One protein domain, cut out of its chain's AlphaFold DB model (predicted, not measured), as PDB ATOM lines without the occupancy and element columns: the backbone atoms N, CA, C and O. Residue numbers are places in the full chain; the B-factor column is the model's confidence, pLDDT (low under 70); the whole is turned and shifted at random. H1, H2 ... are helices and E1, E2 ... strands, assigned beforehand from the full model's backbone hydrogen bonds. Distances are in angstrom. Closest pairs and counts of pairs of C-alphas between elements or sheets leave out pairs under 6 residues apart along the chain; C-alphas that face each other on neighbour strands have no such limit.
ATOM      1  N   TYR A 390     333.089 161.656 222.826       97.12
ATOM      2  CA  TYR A 390     333.161 161.884 221.387       97.12
ATOM      3  C   TYR A 390     332.165 160.987 220.654       97.12
ATOM      4  O   TYR A 390     332.058 159.795 220.936       97.12
ATOM      5  N   GLN A 391     331.456 161.541 219.674       97.31
ATOM      6  CA  GLN A 391     330.618 160.768 218.763       97.31
ATOM      7  C   GLN A 391     330.898 161.184 217.319       97.31
ATOM      8  O   GLN A 391     330.862 162.368 216.991       97.31
ATOM      9  N   GLY A 392     331.201 160.205 216.465       97.25
ATOM     10  CA  GLY A 392     331.438 160.403 215.037       97.25
ATOM     11  C   GLY A 392     330.228 160.026 214.182       97.25
ATOM     12  O   GLY A 392     329.503 159.080 214.503       97.25
ATOM     13  N   TRP A 393     330.056 160.716 213.057       97.19
ATOM     14  CA  TRP A 393     329.129 160.348 211.987       97.19
ATOM     15  C   TRP A 393     329.814 160.407 210.626       97.19
ATOM     16  O   TRP A 393     330.738 161.189 210.401       97.19
ATOM     17  N   THR A 394     329.297 159.603 209.702       96.06
ATOM     18  CA  THR A 394     329.613 159.659 208.278       96.06
ATOM     19  C   THR A 394     328.315 159.663 207.475       96.06
ATOM     20  O   THR A 394     327.374 158.930 207.794       96.06
ATOM     21  N   THR A 395     328.241 160.469 206.419       94.19
ATOM     22  CA  THR A 395     327.265 160.217 205.351       94.19
ATOM     23  C   THR A 395     327.729 159.033 204.516       94.19
ATOM     24  O   THR A 395     328.926 158.896 204.284       94.19
ATOM     25  N   ASP A 396     326.797 158.245 204.000       87.12
ATOM     26  CA  ASP A 396     327.061 157.266 202.945       87.12
ATOM     27  C   ASP A 396     325.993 157.379 201.849       87.12
ATOM     28  O   ASP A 396     324.870 157.832 202.103       87.12
ATOM     29  N   TYR A 397     326.329 157.004 200.620       79.75
ATOM     30  CA  TYR A 397     325.437 157.121 199.473       79.75
ATOM     31  C   TYR A 397     324.585 155.865 199.308       79.75
ATOM     32  O   TYR A 397     325.040 154.736 199.455       79.75
ATOM     33  N   LEU A 398     323.311 156.054 198.977       77.31
ATOM     34  CA  LEU A 398     322.380 154.941 198.841       77.31
ATOM     35  C   LEU A 398     322.180 154.534 197.381       77.31
ATOM     36  O   LEU A 398     322.225 155.351 196.457       77.31
ATOM     37  N   GLN A 399     321.844 153.255 197.188       69.50
ATOM     38  CA  GLN A 399     321.532 152.657 195.886       69.50
ATOM     39  C   GLN A 399     320.410 153.398 195.128       69.50
ATOM     40  O   GLN A 399     320.335 153.302 193.903       69.50
ATOM     41  N   GLY A 400     319.590 154.200 195.822       74.31
ATOM     42  CA  GLY A 400     318.597 155.091 195.219       74.31
ATOM     43  C   GLY A 400     319.178 156.089 194.212       74.31
ATOM     44  O   GLY A 400     318.513 156.403 193.227       74.31
ATOM     45  N   LEU A 401     320.441 156.510 194.363       70.12
ATOM     46  CA  LEU A 401     321.133 157.309 193.343       70.12
ATOM     47  C   LEU A 401     321.403 156.512 192.060       70.12
ATOM     48  O   LEU A 401     321.321 157.070 190.967       70.12
ATOM     49  N   MET A 402     321.687 155.212 192.160       71.00
ATOM     50  CA  MET A 402     321.935 154.346 190.998       71.00
ATOM     51  C   MET A 402     320.644 153.943 190.277       71.00
ATOM     52  O   MET A 402     320.645 153.794 189.058       71.00
ATOM     53  N   THR A 403     319.542 153.770 191.012       77.94
ATOM     54  CA  THR A 403     318.251 153.280 190.486       77.94
ATOM     55  C   THR A 403     317.224 154.385 190.218       77.94
ATOM     56  O   THR A 403     316.172 154.129 189.627       77.94
ATOM     57  N   GLY A 404     317.478 155.609 190.690       70.12
ATOM     58  CA  GLY A 404     316.509 156.708 190.695       70.12
ATOM     59  C   GLY A 404     315.321 156.495 191.643       70.12
ATOM     60  O   GLY A 404     314.343 157.231 191.551       70.12
ATOM     61  N   HIS A 405     315.368 155.478 192.513       62.69
ATOM     62  CA  HIS A 405     314.266 155.071 193.388       62.69
ATOM     63  C   HIS A 405     314.752 154.892 194.831       62.69
ATOM     64  O   HIS A 405     315.507 153.969 195.124       62.69
ATOM     65  N   GLY A 406     314.262 155.737 195.743       65.50
ATOM     66  CA  GLY A 406     314.573 155.683 197.175       65.50
ATOM     67  C   GLY A 406     315.337 156.911 197.673       65.50
ATOM     68  O   GLY A 406     315.431 157.921 196.978       65.50
ATOM     69  N   ASN A 407     315.856 156.825 198.896       67.06
ATOM     70  CA  ASN A 407     316.679 157.878 199.491       67.06
ATOM     71  C   ASN A 407     318.062 157.926 198.814       67.06
ATOM     72  O   ASN A 407     318.571 156.896 198.373       67.06
ATOM     73  N   SER A 408     318.668 159.114 198.756       74.38
ATOM     74  CA  SER A 408     319.966 159.331 198.092       74.38
ATOM     75  C   SER A 408     321.167 159.249 199.036       74.38
ATOM     76  O   SER A 408     322.256 158.867 198.616       74.38
ATOM     77  N   VAL A 409     320.971 159.610 200.306       82.88
ATOM     78  CA  VAL A 409     322.017 159.698 201.333       82.88
ATOM     79  C   VAL A 409     321.507 159.029 202.604       82.88
ATOM     80  O   VAL A 409     320.351 159.206 202.987       82.88
ATOM     81  N   SER A 410     322.379 158.267 203.252       88.50
ATOM     82  CA  SER A 410     322.196 157.702 204.585       88.50
ATOM     83  C   SER A 410     323.167 158.342 205.570       88.50
ATOM     84  O   SER A 410     324.225 158.837 205.185       88.50
ATOM     85  N   LEU A 411     322.786 158.349 206.844       93.12
ATOM     86  CA  LEU A 411     323.602 158.850 207.940       93.12
ATOM     87  C   LEU A 411     323.933 157.690 208.876       93.12
ATOM     88  O   LEU A 411     323.023 157.090 209.450       93.12
ATOM     89  N   HIS A 412     325.221 157.420 209.063       94.00
ATOM     90  CA  HIS A 412     325.709 156.360 209.940       94.00
ATOM     91  C   HIS A 412     326.511 156.957 211.089       94.00
ATOM     92  O   HIS A 412     327.340 157.844 210.890       94.00
ATOM     93  N   ARG A 413     326.277 156.459 212.306       95.56
ATOM     94  CA  ARG A 413     327.188 156.686 213.433       95.56
ATOM     95  C   ARG A 413     328.444 155.850 213.187       95.56
ATOM     96  O   ARG A 413     328.331 154.683 212.830       95.56
ATOM     97  N   MET A 414     329.619 156.435 213.384       95.94
ATOM     98  CA  MET A 414     330.886 155.710 213.270       95.94
ATOM     99  C   MET A 414     331.043 154.775 214.476       95.94
ATOM    100  O   MET A 414     330.925 155.226 215.617       95.94
ATOM    101  N   ASP A 415     331.316 153.492 214.228       95.31
ATOM    102  CA  ASP A 415     331.568 152.495 215.277       95.31
ATOM    103  C   ASP A 415     333.038 152.558 215.727       95.31
ATOM    104  O   ASP A 415     333.879 151.724 215.397       95.31
ATOM    105  N   LEU A 416     333.367 153.657 216.407       95.19
ATOM    106  CA  LEU A 416     334.694 153.965 216.926       95.19
ATOM    107  C   LEU A 416     334.603 154.270 218.420       95.19
ATOM    108  O   LEU A 416     333.676 154.940 218.873       95.19
ATOM    109  N   SER A 417     335.594 153.805 219.182       96.25
ATOM    110  CA  SER A 417     335.694 154.126 220.609       96.25
ATOM    111  C   SER A 417     336.001 155.611 220.825       96.25
ATOM    112  O   SER A 417     336.708 156.207 220.010       96.25
ATOM    113  N   ASP A 418     335.562 156.185 221.951       95.44
ATOM    114  CA  ASP A 418     335.835 157.583 222.319       95.44
ATOM    115  C   ASP A 418     337.332 157.928 222.183       95.44
ATOM    116  O   ASP A 418     337.657 158.969 221.629       95.44
ATOM    117  N   ARG A 419     338.249 157.018 222.561       95.62
ATOM    118  CA  ARG A 419     339.713 157.190 222.406       95.62
ATOM    119  C   ARG A 419     340.190 157.224 220.952       95.62
ATOM    120  O   ARG A 419     341.178 157.876 220.632       95.62
ATOM    121  N   SER A 420     339.533 156.473 220.070       97.00
ATOM    122  CA  SER A 420     339.843 156.460 218.635       97.00
ATOM    123  C   SER A 420     339.380 157.756 217.973       97.00
ATOM    124  O   SER A 420     340.088 158.304 217.136       97.00
ATOM    125  N   LEU A 421     338.208 158.256 218.379       97.25
ATOM    126  CA  LEU A 421     337.681 159.549 217.946       97.25
ATOM    127  C   LEU A 421     338.518 160.707 218.507       97.25
ATOM    128  O   LEU A 421     338.850 161.619 217.761       97.25
ATOM    129  N   GLU A 422     338.930 160.633 219.773       96.69
ATOM    130  CA  GLU A 422     339.857 161.572 220.410       96.69
ATOM    131  C   GLU A 422     341.185 161.646 219.640       96.69
ATOM    132  O   GLU A 422     341.570 162.743 219.251       96.69
ATOM    133  N   LYS A 423     341.823 160.507 219.297       97.31
ATOM    134  CA  LYS A 423     343.054 160.500 218.470       97.31
ATOM    135  C   LYS A 423     342.840 161.156 217.096       97.31
ATOM    136  O   LYS A 423     343.715 161.873 216.624       97.31
ATOM    137  N   LEU A 424     341.687 160.940 216.452       97.56
ATOM    138  CA  LEU A 424     341.360 161.594 215.175       97.56
ATOM    139  C   LEU A 424     341.192 163.113 215.325       97.56
ATOM    140  O   LEU A 424     341.637 163.853 214.451       97.56
ATOM    141  N   VAL A 425     340.573 163.571 216.417       97.69
ATOM    142  CA  VAL A 425     340.436 165.001 216.728       97.69
ATOM    143  C   VAL A 425     341.804 165.616 217.020       97.69
ATOM    144  O   VAL A 425     342.114 166.642 216.425       97.69
ATOM    145  N   THR A 426     342.645 164.985 217.852       96.94
ATOM    146  CA  THR A 426     343.981 165.520 218.167       96.94
ATOM    147  C   THR A 426     344.849 165.620 216.919       96.94
ATOM    148  O   THR A 426     345.375 166.691 216.650       96.94
ATOM    149  N   THR A 427     344.920 164.570 216.090       97.50
ATOM    150  CA  THR A 427     345.700 164.616 214.842       97.50
ATOM    151  C   THR A 427     345.198 165.708 213.894       97.50
ATOM    152  O   THR A 427     346.005 166.437 213.334       97.50
ATOM    153  N   TYR A 428     343.882 165.892 213.766       97.38
ATOM    154  CA  TYR A 428     343.302 166.957 212.939       97.38
ATOM    155  C   TYR A 428     343.625 168.367 213.468       97.38
ATOM    156  O   TYR A 428     343.911 169.270 212.682       97.38
ATOM    157  N   THR A 429     343.636 168.567 214.792       96.69
ATOM    158  CA  THR A 429     344.066 169.843 215.389       96.69
ATOM    159  C   THR A 429     345.579 170.057 215.308       96.69
ATOM    160  O   THR A 429     346.011 171.190 215.112       96.69
ATOM    161  N   ASP A 430     346.381 168.992 215.398       97.31
ATOM    162  CA  ASP A 430     347.845 169.033 215.263       97.31
ATOM    163  C   ASP A 430     348.272 169.340 213.812       97.31
ATOM    164  O   ASP A 430     349.266 170.029 213.586       97.31
ATOM    165  N   GLU A 431     347.479 168.906 212.823       97.38
ATOM    166  CA  GLU A 431     347.570 169.308 211.406       97.38
ATOM    167  C   GLU A 431     347.185 170.790 211.173       97.38
ATOM    168  O   GLU A 431     347.357 171.314 210.071       97.38
ATOM    169  N   GLY A 432     346.687 171.492 212.199       96.94
ATOM    170  CA  GLY A 432     346.291 172.901 212.128       96.94
ATOM    171  C   GLY A 432     344.927 173.143 211.476       96.94
ATOM    172  O   GLY A 432     344.641 174.266 211.055       96.94
ATOM    173  N   HIS A 433     344.077 172.116 211.365       97.31
ATOM    174  CA  HIS A 433     342.745 172.250 210.785       97.31
ATOM    175  C   HIS A 433     341.712 172.746 211.813       97.31
ATOM    176  O   HIS A 433     341.521 172.153 212.873       97.31
ATOM    177  N   ASP A 434     340.998 173.821 211.465       97.06
ATOM    178  CA  ASP A 434     339.870 174.345 212.241       97.06
ATOM    179  C   ASP A 434     338.539 173.806 211.666       97.06
ATOM    180  O   ASP A 434     338.198 174.110 210.512       97.06
ATOM    181  N   PRO A 435     337.746 173.037 212.444       96.62
ATOM    182  CA  PRO A 435     336.468 172.495 211.984       96.62
ATOM    183  C   PRO A 435     335.443 173.588 211.645       96.62
ATOM    184  O   PRO A 435     334.548 173.350 210.830       96.62
ATOM    185  N   HIS A 436     335.554 174.792 212.220       95.44
ATOM    186  CA  HIS A 436     334.687 175.919 211.891       95.44
ATOM    187  C   HIS A 436     334.975 176.470 210.493       95.44
ATOM    188  O   HIS A 436     334.021 176.770 209.774       95.44
ATOM    189  N   ILE A 437     336.246 176.544 210.075       95.69
ATOM    190  CA  ILE A 437     336.626 176.976 208.719       95.69
ATOM    191  C   ILE A 437     336.056 175.998 207.689       95.69
ATOM    192  O   ILE A 437     335.311 176.414 206.800       95.69
ATOM    193  N   VAL A 438     336.294 174.693 207.861       95.38
ATOM    194  CA  VAL A 438     335.750 173.666 206.951       95.38
ATOM    195  C   VAL A 438     334.216 173.675 206.953       95.38
ATOM    196  O   VAL A 438     333.585 173.500 205.913       95.38
ATOM    197  N   MET A 439     333.575 173.961 208.092       96.19
ATOM    198  CA  MET A 439     332.117 174.099 208.166       96.19
ATOM    199  C   MET A 439     331.560 175.302 207.376       96.19
ATOM    200  O   MET A 439     330.387 175.260 206.999       96.19
ATOM    201  N   PHE A 440     332.361 176.331 207.065       94.88
ATOM    202  CA  PHE A 440     331.982 177.387 206.112       94.88
ATOM    203  C   PHE A 440     332.147 176.968 204.643       94.88
ATOM    204  O   PHE A 440     331.397 177.458 203.801       94.88
ATOM    205  N   GLU A 441     333.071 176.053 204.335       93.44
ATOM    206  CA  GLU A 441     333.242 175.482 202.988       93.44
ATOM    207  C   GLU A 441     332.126 174.484 202.626       93.44
ATOM    208  O   GLU A 441     331.820 174.284 201.448       93.44
ATOM    209  N   LEU A 442     331.477 173.882 203.631       93.50
ATOM    210  CA  LEU A 442     330.320 173.007 203.439       93.50
ATOM    211  C   LEU A 442     329.123 173.732 202.817       93.50
ATOM    212  O   LEU A 442     328.739 174.832 203.227       93.50
ATOM    213  N   THR A 443     328.422 173.028 201.927       92.31
ATOM    214  CA  THR A 443     327.121 173.463 201.406       92.31
ATOM    215  C   THR A 443     326.090 173.638 202.527       92.31
ATOM    216  O   THR A 443     326.117 172.941 203.545       92.31
ATOM    217  N   THR A 444     325.106 174.519 202.320       90.88
ATOM    218  CA  THR A 444     323.993 174.757 203.261       90.88
ATOM    219  C   THR A 444     323.285 173.468 203.695       90.88
ATOM    220  O   THR A 444     322.846 173.353 204.840       90.88
ATOM    221  N   GLU A 445     323.199 172.486 202.795       87.88
ATOM    222  CA  GLU A 445     322.586 171.180 203.043       87.88
ATOM    223  C   GLU A 445     323.440 170.319 203.984       87.88
ATOM    224  O   GLU A 445     322.938 169.853 205.008       87.88
ATOM    225  N   GLN A 446     324.742 170.188 203.703       93.00
ATOM    226  CA  GLN A 446     325.706 169.500 204.575       93.00
ATOM    227  C   GLN A 446     325.765 170.149 205.967       93.00
ATOM    228  O   GLN A 446     325.665 169.458 206.982       93.00
ATOM    229  N   GLN A 447     325.824 171.485 206.035       95.75
ATOM    230  CA  GLN A 447     325.756 172.214 207.303       95.75
ATOM    231  C   GLN A 447     324.462 171.923 208.072       95.75
ATOM    232  O   GLN A 447     324.489 171.839 209.301       95.75
ATOM    233  N   ARG A 448     323.315 171.792 207.386       93.75
ATOM    234  CA  ARG A 448     322.040 171.474 208.043       93.75
ATOM    235  C   ARG A 448     322.044 170.061 208.614       93.75
ATOM    236  O   ARG A 448     321.556 169.893 209.725       93.75
ATOM    237  N   VAL A 449     322.624 169.087 207.910       93.19
ATOM    238  CA  VAL A 449     322.781 167.707 208.404       93.19
ATOM    239  C   VAL A 449     323.606 167.681 209.697       93.19
ATOM    240  O   VAL A 449     323.128 167.142 210.696       93.19
ATOM    241  N   ILE A 450     324.774 168.339 209.730       96.00
ATOM    242  CA  ILE A 450     325.595 168.445 210.953       96.00
ATOM    243  C   ILE A 450     324.794 169.118 212.077       96.00
ATOM    244  O   ILE A 450     324.619 168.537 213.150       96.00
ATOM    245  N   LYS A 451     324.224 170.304 211.821       94.88
ATOM    246  CA  LYS A 451     323.420 171.046 212.811       94.88
ATOM    247  C   LYS A 451     322.272 170.194 213.359       94.88
ATOM    248  O   LYS A 451     322.043 170.201 214.562       94.88
ATOM    249  N   GLN A 452     321.597 169.418 212.510       93.31
ATOM    250  CA  GLN A 452     320.507 168.528 212.905       93.31
ATOM    251  C   GLN A 452     320.974 167.372 213.803       93.31
ATOM    252  O   GLN A 452     320.241 167.026 214.729       93.31
ATOM    253  N   THR A 453     322.182 166.826 213.609       92.38
ATOM    254  CA  THR A 453     322.758 165.859 214.568       92.38
ATOM    255  C   THR A 453     323.073 166.479 215.930       92.38
ATOM    256  O   THR A 453     322.916 165.805 216.947       92.38
ATOM    257  N   CYS A 454     323.415 167.770 215.979       94.31
ATOM    258  CA  CYS A 454     323.698 168.482 217.228       94.31
ATOM    259  C   CYS A 454     322.441 169.013 217.951       94.31
ATOM    260  O   CYS A 454     322.514 169.309 219.138       94.31
ATOM    261  N   LEU A 455     321.273 169.118 217.295       92.31
ATOM    262  CA  LEU A 455     320.063 169.740 217.879       92.31
ATOM    263  C   LEU A 455     319.578 169.112 219.201       92.31
ATOM    264  O   LEU A 455     318.877 169.779 219.959       92.31
ATOM    265  N   GLY A 456     319.908 167.846 219.473       90.06
ATOM    266  CA  GLY A 456     319.565 167.177 220.734       90.06
ATOM    267  C   GLY A 456     320.500 167.499 221.906       90.06
ATOM    268  O   GLY A 456     320.157 167.195 223.045       90.06
ATOM    269  N   HIS A 457     321.665 168.093 221.637       93.50
ATOM    270  CA  HIS A 457     322.767 168.236 222.584       93.50
ATOM    271  C   HIS A 457     323.346 169.662 222.475       93.50
ATOM    272  O   HIS A 457     324.260 169.901 221.689       93.50
ATOM    273  N   PRO A 458     322.806 170.647 223.222       92.62
ATOM    274  CA  PRO A 458     323.193 172.057 223.082       92.62
ATOM    275  C   PRO A 458     324.623 172.360 223.562       92.62
ATOM    276  O   PRO A 458     325.179 173.389 223.196       92.62
ATOM    277  N   GLU A 459     325.207 171.462 224.356       95.06
ATOM    278  CA  GLU A 459     326.588 171.495 224.865       95.06
ATOM    279  C   GLU A 459     327.562 170.730 223.945       95.06
ATOM    280  O   GLU A 459     328.659 170.363 224.357       95.06
ATOM    281  N   ALA A 460     327.138 170.392 222.724       96.31
ATOM    282  CA  ALA A 460     327.905 169.551 221.818       96.31
ATOM    283  C   ALA A 460     328.610 170.388 220.736       96.31
ATOM    284  O   ALA A 460     327.974 171.064 219.922       96.31
ATOM    285  N   GLU A 461     329.937 170.325 220.729       97.19
ATOM    286  CA  GLU A 461     330.836 171.109 219.882       97.19
ATOM    287  C   GLU A 461     331.352 170.263 218.710       97.19
ATOM    288  O   GLU A 461     331.835 169.145 218.899       97.19
ATOM    289  N   VAL A 462     331.255 170.781 217.482       97.75
ATOM    290  CA  VAL A 462     331.798 170.108 216.290       97.75
ATOM    291  C   VAL A 462     333.312 170.321 216.263       97.75
ATOM    292  O   VAL A 462     333.773 171.407 215.932       97.75
ATOM    293  N   VAL A 463     334.071 169.280 216.604       98.06
ATOM    294  CA  VAL A 463     335.537 169.333 216.790       98.06
ATOM    295  C   VAL A 463     336.333 168.767 215.610       98.06
ATOM    296  O   VAL A 463     337.549 168.897 215.564       98.06
ATOM    297  N   TYR A 464     335.661 168.133 214.649       98.19
ATOM    298  CA  TYR A 464     336.271 167.573 213.442       98.19
ATOM    299  C   TYR A 464     335.267 167.632 212.297       98.19
ATOM    300  O   TYR A 464     334.124 167.201 212.468       98.19
ATOM    301  N   VAL A 465     335.698 168.103 211.125       97.81
ATOM    302  CA  VAL A 465     334.925 168.054 209.874       97.81
ATOM    303  C   VAL A 465     335.871 167.737 208.721       97.81
ATOM    304  O   VAL A 465     336.821 168.474 208.468       97.81
ATOM    305  N   ARG A 466     335.607 166.663 207.974       96.50
ATOM    306  CA  ARG A 466     336.388 166.298 206.788       96.50
ATOM    307  C   ARG A 466     335.465 165.901 205.642       96.50
ATOM    308  O   ARG A 466     334.624 165.015 205.797       96.50
ATOM    309  N   LEU A 467     335.651 166.543 204.489       93.81
ATOM    310  CA  LEU A 467     335.119 166.050 203.222       93.81
ATOM    311  C   LEU A 467     336.117 165.058 202.633       93.81
ATOM    312  O   LEU A 467     337.209 165.427 202.201       93.81
ATOM    313  N   GLU A 468     335.734 163.793 202.603       91.31
ATOM    314  CA  GLU A 468     336.447 162.760 201.877       91.31
ATOM    315  C   GLU A 468     335.845 162.652 200.476       91.31
ATOM    316  O   GLU A 468     334.793 162.055 200.243       91.31
ATOM    317  N   ARG A 469     336.506 163.308 199.524       77.06
ATOM    318  CA  ARG A 469     336.209 163.149 198.098       77.06
ATOM    319  C   ARG A 469     336.542 161.719 197.661       77.06
ATOM    320  O   ARG A 469     337.404 161.087 198.263       77.06
ATOM    321  N   ASN A 470     335.950 161.304 196.536       67.81
ATOM    322  CA  ASN A 470     336.342 160.166 195.680       67.81
ATOM    323  C   ASN A 470     335.458 158.909 195.715       67.81
ATOM    324  O   ASN A 470     335.984 157.799 195.655       67.81
ATOM    325  N   ILE A 471     334.127 159.051 195.656       80.31
ATOM    326  CA  ILE A 471     333.298 157.969 195.096       80.31
ATOM    327  C   ILE A 471     332.539 158.464 193.866       80.31
ATOM    328  O   ILE A 471     331.573 159.220 193.946       80.31
ATOM    329  N   THR A 472     333.011 158.028 192.701       84.50
ATOM    330  CA  THR A 472     332.425 158.332 191.394       84.50
ATOM    331  C   THR A 472     331.397 157.256 191.049       84.50
ATOM    332  O   THR A 472     331.753 156.166 190.604       84.50
ATOM    333  N   VAL A 473     330.115 157.546 191.273       81.31
ATOM    334  CA  VAL A 473     329.017 156.580 191.143       81.31
ATOM    335  C   VAL A 473     328.253 156.804 189.832       81.31
ATOM    336  O   VAL A 473     327.785 157.920 189.582       81.31
ATOM    337  N   PRO A 474     328.056 155.771 188.990       74.94
ATOM    338  CA  PRO A 474     327.138 155.864 187.861       74.94
ATOM    339  C   PRO A 474     325.688 155.902 188.371       74.94
ATOM    340  O   PRO A 474     325.185 154.941 188.953       74.94
ATOM    341  N   SER A 475     325.019 157.030 188.146       83.25
ATOM    342  CA  SER A 475     323.629 157.308 188.513       83.25
ATOM    343  C   SER A 475     322.729 157.370 187.275       83.25
ATOM    344  O   SER A 475     323.195 157.585 186.153       83.25
ATOM    345  N   VAL A 476     321.407 157.286 187.476       70.94
ATOM    346  CA  VAL A 476     320.411 157.672 186.456       70.94
ATOM    347  C   VAL A 476     320.591 159.113 185.953       70.94
ATOM    348  O   VAL A 476     320.175 159.427 184.841       70.94
ATOM    349  N   PHE A 477     321.240 159.979 186.741       70.69
ATOM    350  CA  PHE A 477     321.567 161.361 186.378       70.69
ATOM    351  C   PHE A 477     322.925 161.509 185.660       70.69
ATOM    352  O   PHE A 477     323.341 162.625 185.359       70.69
ATOM    353  N   GLY A 478     323.607 160.398 185.359       81.75
ATOM    354  CA  GLY A 478     324.967 160.364 184.821       81.75
ATOM    355  C   GLY A 478     326.004 160.029 185.894       81.75
ATOM    356  O   GLY A 478     325.679 159.514 186.959       81.75
ATOM    357  N   THR A 479     327.274 160.293 185.612       80.94
ATOM    358  CA  THR A 479     328.364 160.042 186.560       80.94
ATOM    359  C   THR A 479     328.368 161.115 187.650       80.94
ATOM    360  O   THR A 479     328.648 162.276 187.359       80.94
ATOM    361  N   LEU A 480     328.060 160.738 188.894       81.81
ATOM    362  CA  LEU A 480     328.073 161.639 190.048       81.81
ATOM    363  C   LEU A 480     329.352 161.435 190.859       81.81
ATOM    364  O   LEU A 480     329.623 160.325 191.314       81.81
ATOM    365  N   THR A 481     330.104 162.507 191.094       82.81
ATOM    366  CA  THR A 481     331.146 162.518 192.127       82.81
ATOM    367  C   THR A 481     330.477 162.805 193.462       82.81
ATOM    368  O   THR A 481     329.932 163.890 193.656       82.81
ATOM    369  N   ILE A 482     330.494 161.831 194.366       85.50
ATOM    370  CA  ILE A 482     329.949 161.966 195.713       85.50
ATOM    371  C   ILE A 482     331.102 162.250 196.678       85.50
ATOM    372  O   ILE A 482     332.153 161.604 196.629       85.50
ATOM    373  N   GLU A 483     330.898 163.246 197.537       91.12
ATOM    374  CA  GLU A 483     331.791 163.577 198.645       91.12
ATOM    375  C   GLU A 483     331.212 162.994 199.938       91.12
ATOM    376  O   GLU A 483     330.076 163.293 200.314       91.12
ATOM    377  N   THR A 484     331.997 162.166 200.619       92.94
ATOM    378  CA  THR A 484     331.648 161.582 201.913       92.94
ATOM    379  C   THR A 484     331.983 162.578 203.014       92.94
ATOM    380  O   THR A 484     333.141 162.938 203.217       92.94
ATOM    381  N   LEU A 485     330.974 163.042 203.746       95.88
ATOM    382  CA  LEU A 485     331.149 163.946 204.875       95.88
ATOM    383  C   LEU A 485     331.331 163.148 206.170       95.88
ATOM    384  O   LEU A 485     330.435 162.399 206.558       95.88
ATOM    385  N   LYS A 486     332.457 163.357 206.859       96.88
ATOM    386  CA  LYS A 486     332.750 162.812 208.193       96.88
ATOM    387  C   LYS A 486     332.865 163.949 209.206       96.88
ATOM    388  O   LYS A 486     333.542 164.941 208.937       96.88
ATOM    389  N   TRP A 487     332.225 163.818 210.365       97.88
ATOM    390  CA  TRP A 487     332.342 164.787 211.461       97.88
ATOM    391  C   TRP A 487     332.337 164.105 212.825       97.88
ATOM    392  O   TRP A 487     331.724 163.053 212.999       97.88
ATOM    393  N   ILE A 488     333.016 164.720 213.794       98.06
ATOM    394  CA  ILE A 488     333.025 164.284 215.194       98.06
ATOM    395  C   ILE A 488     332.548 165.449 216.051       98.06
ATOM    396  O   ILE A 488     332.972 166.592 215.868       98.06
ATOM    397  N   VAL A 489     331.657 165.143 216.988       97.75
ATOM    398  CA  VAL A 489     331.156 166.087 217.983       97.75
ATOM    399  C   VAL A 489     331.626 165.641 219.361       97.75
ATOM    400  O   VAL A 489     331.502 164.468 219.725       97.75
ATOM    401  N   ARG A 490     332.168 166.592 220.116       97.19
ATOM    402  CA  ARG A 490     332.549 166.474 221.522       97.19
ATOM    403  C   ARG A 490     331.381 166.945 222.383       97.19
ATOM    404  O   ARG A 490     330.750 167.942 222.055       97.19
ATOM    405  N   SER A 491     331.104 166.270 223.491       96.31
ATOM    406  CA  SER A 491     330.171 166.747 224.516       96.31
ATOM    407  C   SER A 491     330.694 166.411 225.910       96.31
ATOM    408  O   SER A 491     331.316 165.368 226.103       96.31
ATOM    409  N   GLU A 492     330.446 167.285 226.883       95.31
ATOM    410  CA  GLU A 492     330.759 167.042 228.302       95.31
ATOM    411  C   GLU A 492     329.797 166.012 228.924       95.31
ATOM    412  O   GLU A 492     330.140 165.301 229.869       95.31
TER     413      GLU A 492
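This is residues 390 to 492 of the 693 residues of an uncharacterized protein of Alternaria tenuissima (UniProt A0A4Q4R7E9). A long, twisted sheet of four strands runs the length of the domain: the hairpin E3 and E4 makes its long ribbon, the shorter E1 is laid beside E4, and the short E2 is laid beside E1. H2 crosses one face near one end of the sheet, H4 packs on the opposite face, H3 sits beside edge strand E3, and the small H1 sits by the hairpin's tip at the other end. There are 103 residues printed, with four named helices and four named strands, in the order E1, H1, E2, H2, H3, H4, E3, E4; the class is mixed, helices and strands. The sheet's order is E2, E1, E4, E3, all antiparallel. The whole is compact, with a radius of gyration of the C-alphas of 14.7 A, and spans 43 by 29 by 26 A.

Find C-alpha 390 at (333.161, 161.884, 221.387); from there E1 runs through residues 390 to 397, 23.7 A long. H1, residues 400 to 403, is 5.1 A long, and E2, residues 409 to 413, is 13.5 A long. Go on to C-alpha 418 at (335.835, 157.583, 222.319), where H2 begins; it holds residues 418 to 430 and is 18.0 A long. H3, residues 435 to 441, measures 10.0 A, and H4, residues 444 to 454, measures 15.3 A. E3, residues 460 to 475, is 35.7 A long and bends by 72 degrees at residue 472. E4, residues 478 to 491, covers 40.5 A and ends with C-alpha 491 at (330.171, 166.747, 224.516).

Begin at E1, an inner strand, which is antiparallel to E4 at 169 degrees; look for N 391 and O 489, 2.9 A apart and within hydrogen-bond range. On the other side of E1 is the edge strand E2, antiparallel at 156 degrees, with N 410 and O 396 at 2.8 A. E4 and the edge strand E3 form a hairpin at 164 degrees, with N 466 and O 486 at 2.9 A and N 480 and O 473 at 2.9 A. H1 is on the sheet at a height of 6.2 A, over none of its strands; its closest C-alpha to E3 is that of Met 402, 4.2 A from that of Ser 475. The domain has three layers, helices on both faces of the sheet: H3 and H4 on one face, H2 on the other. H2, at a height of 8.8 A, runs across the strands, at 82 degrees to E1 on the local plane. Its closest C-alpha pair with E1 is Tyr 390 and Asp 418, 5.1 A. H3 stands only just at the sheet's level, at a height of 4.0 A; its closest C-alpha pair with E3 is Pro 435 and Tyr 464, 5.1 A. H4 lies over E4 at a height of 9.1 A, and its closest C-alpha pair with that strand is Ile 450 and Trp 487, 7.7 A. H3 and H4 are close but not clearly touching; their closest C-alphas, of Met 439 and Gln 447, are 6.7 A apart. H2 and H4 are apart. In H2, H3 and H4 every O i to N i+4 pair is within hydrogen-bond range; H1 is too short for such a pair.

The two C-alphas farthest apart, those of Gly 478 and Glu 492, are 44.4 A from each other. The printed part has no cut, and its seven links between named elements are tight. The mean pLDDT of the printed part is 90.1; look for values under 70 at residue 399, residues 405 to 407 and residue 470.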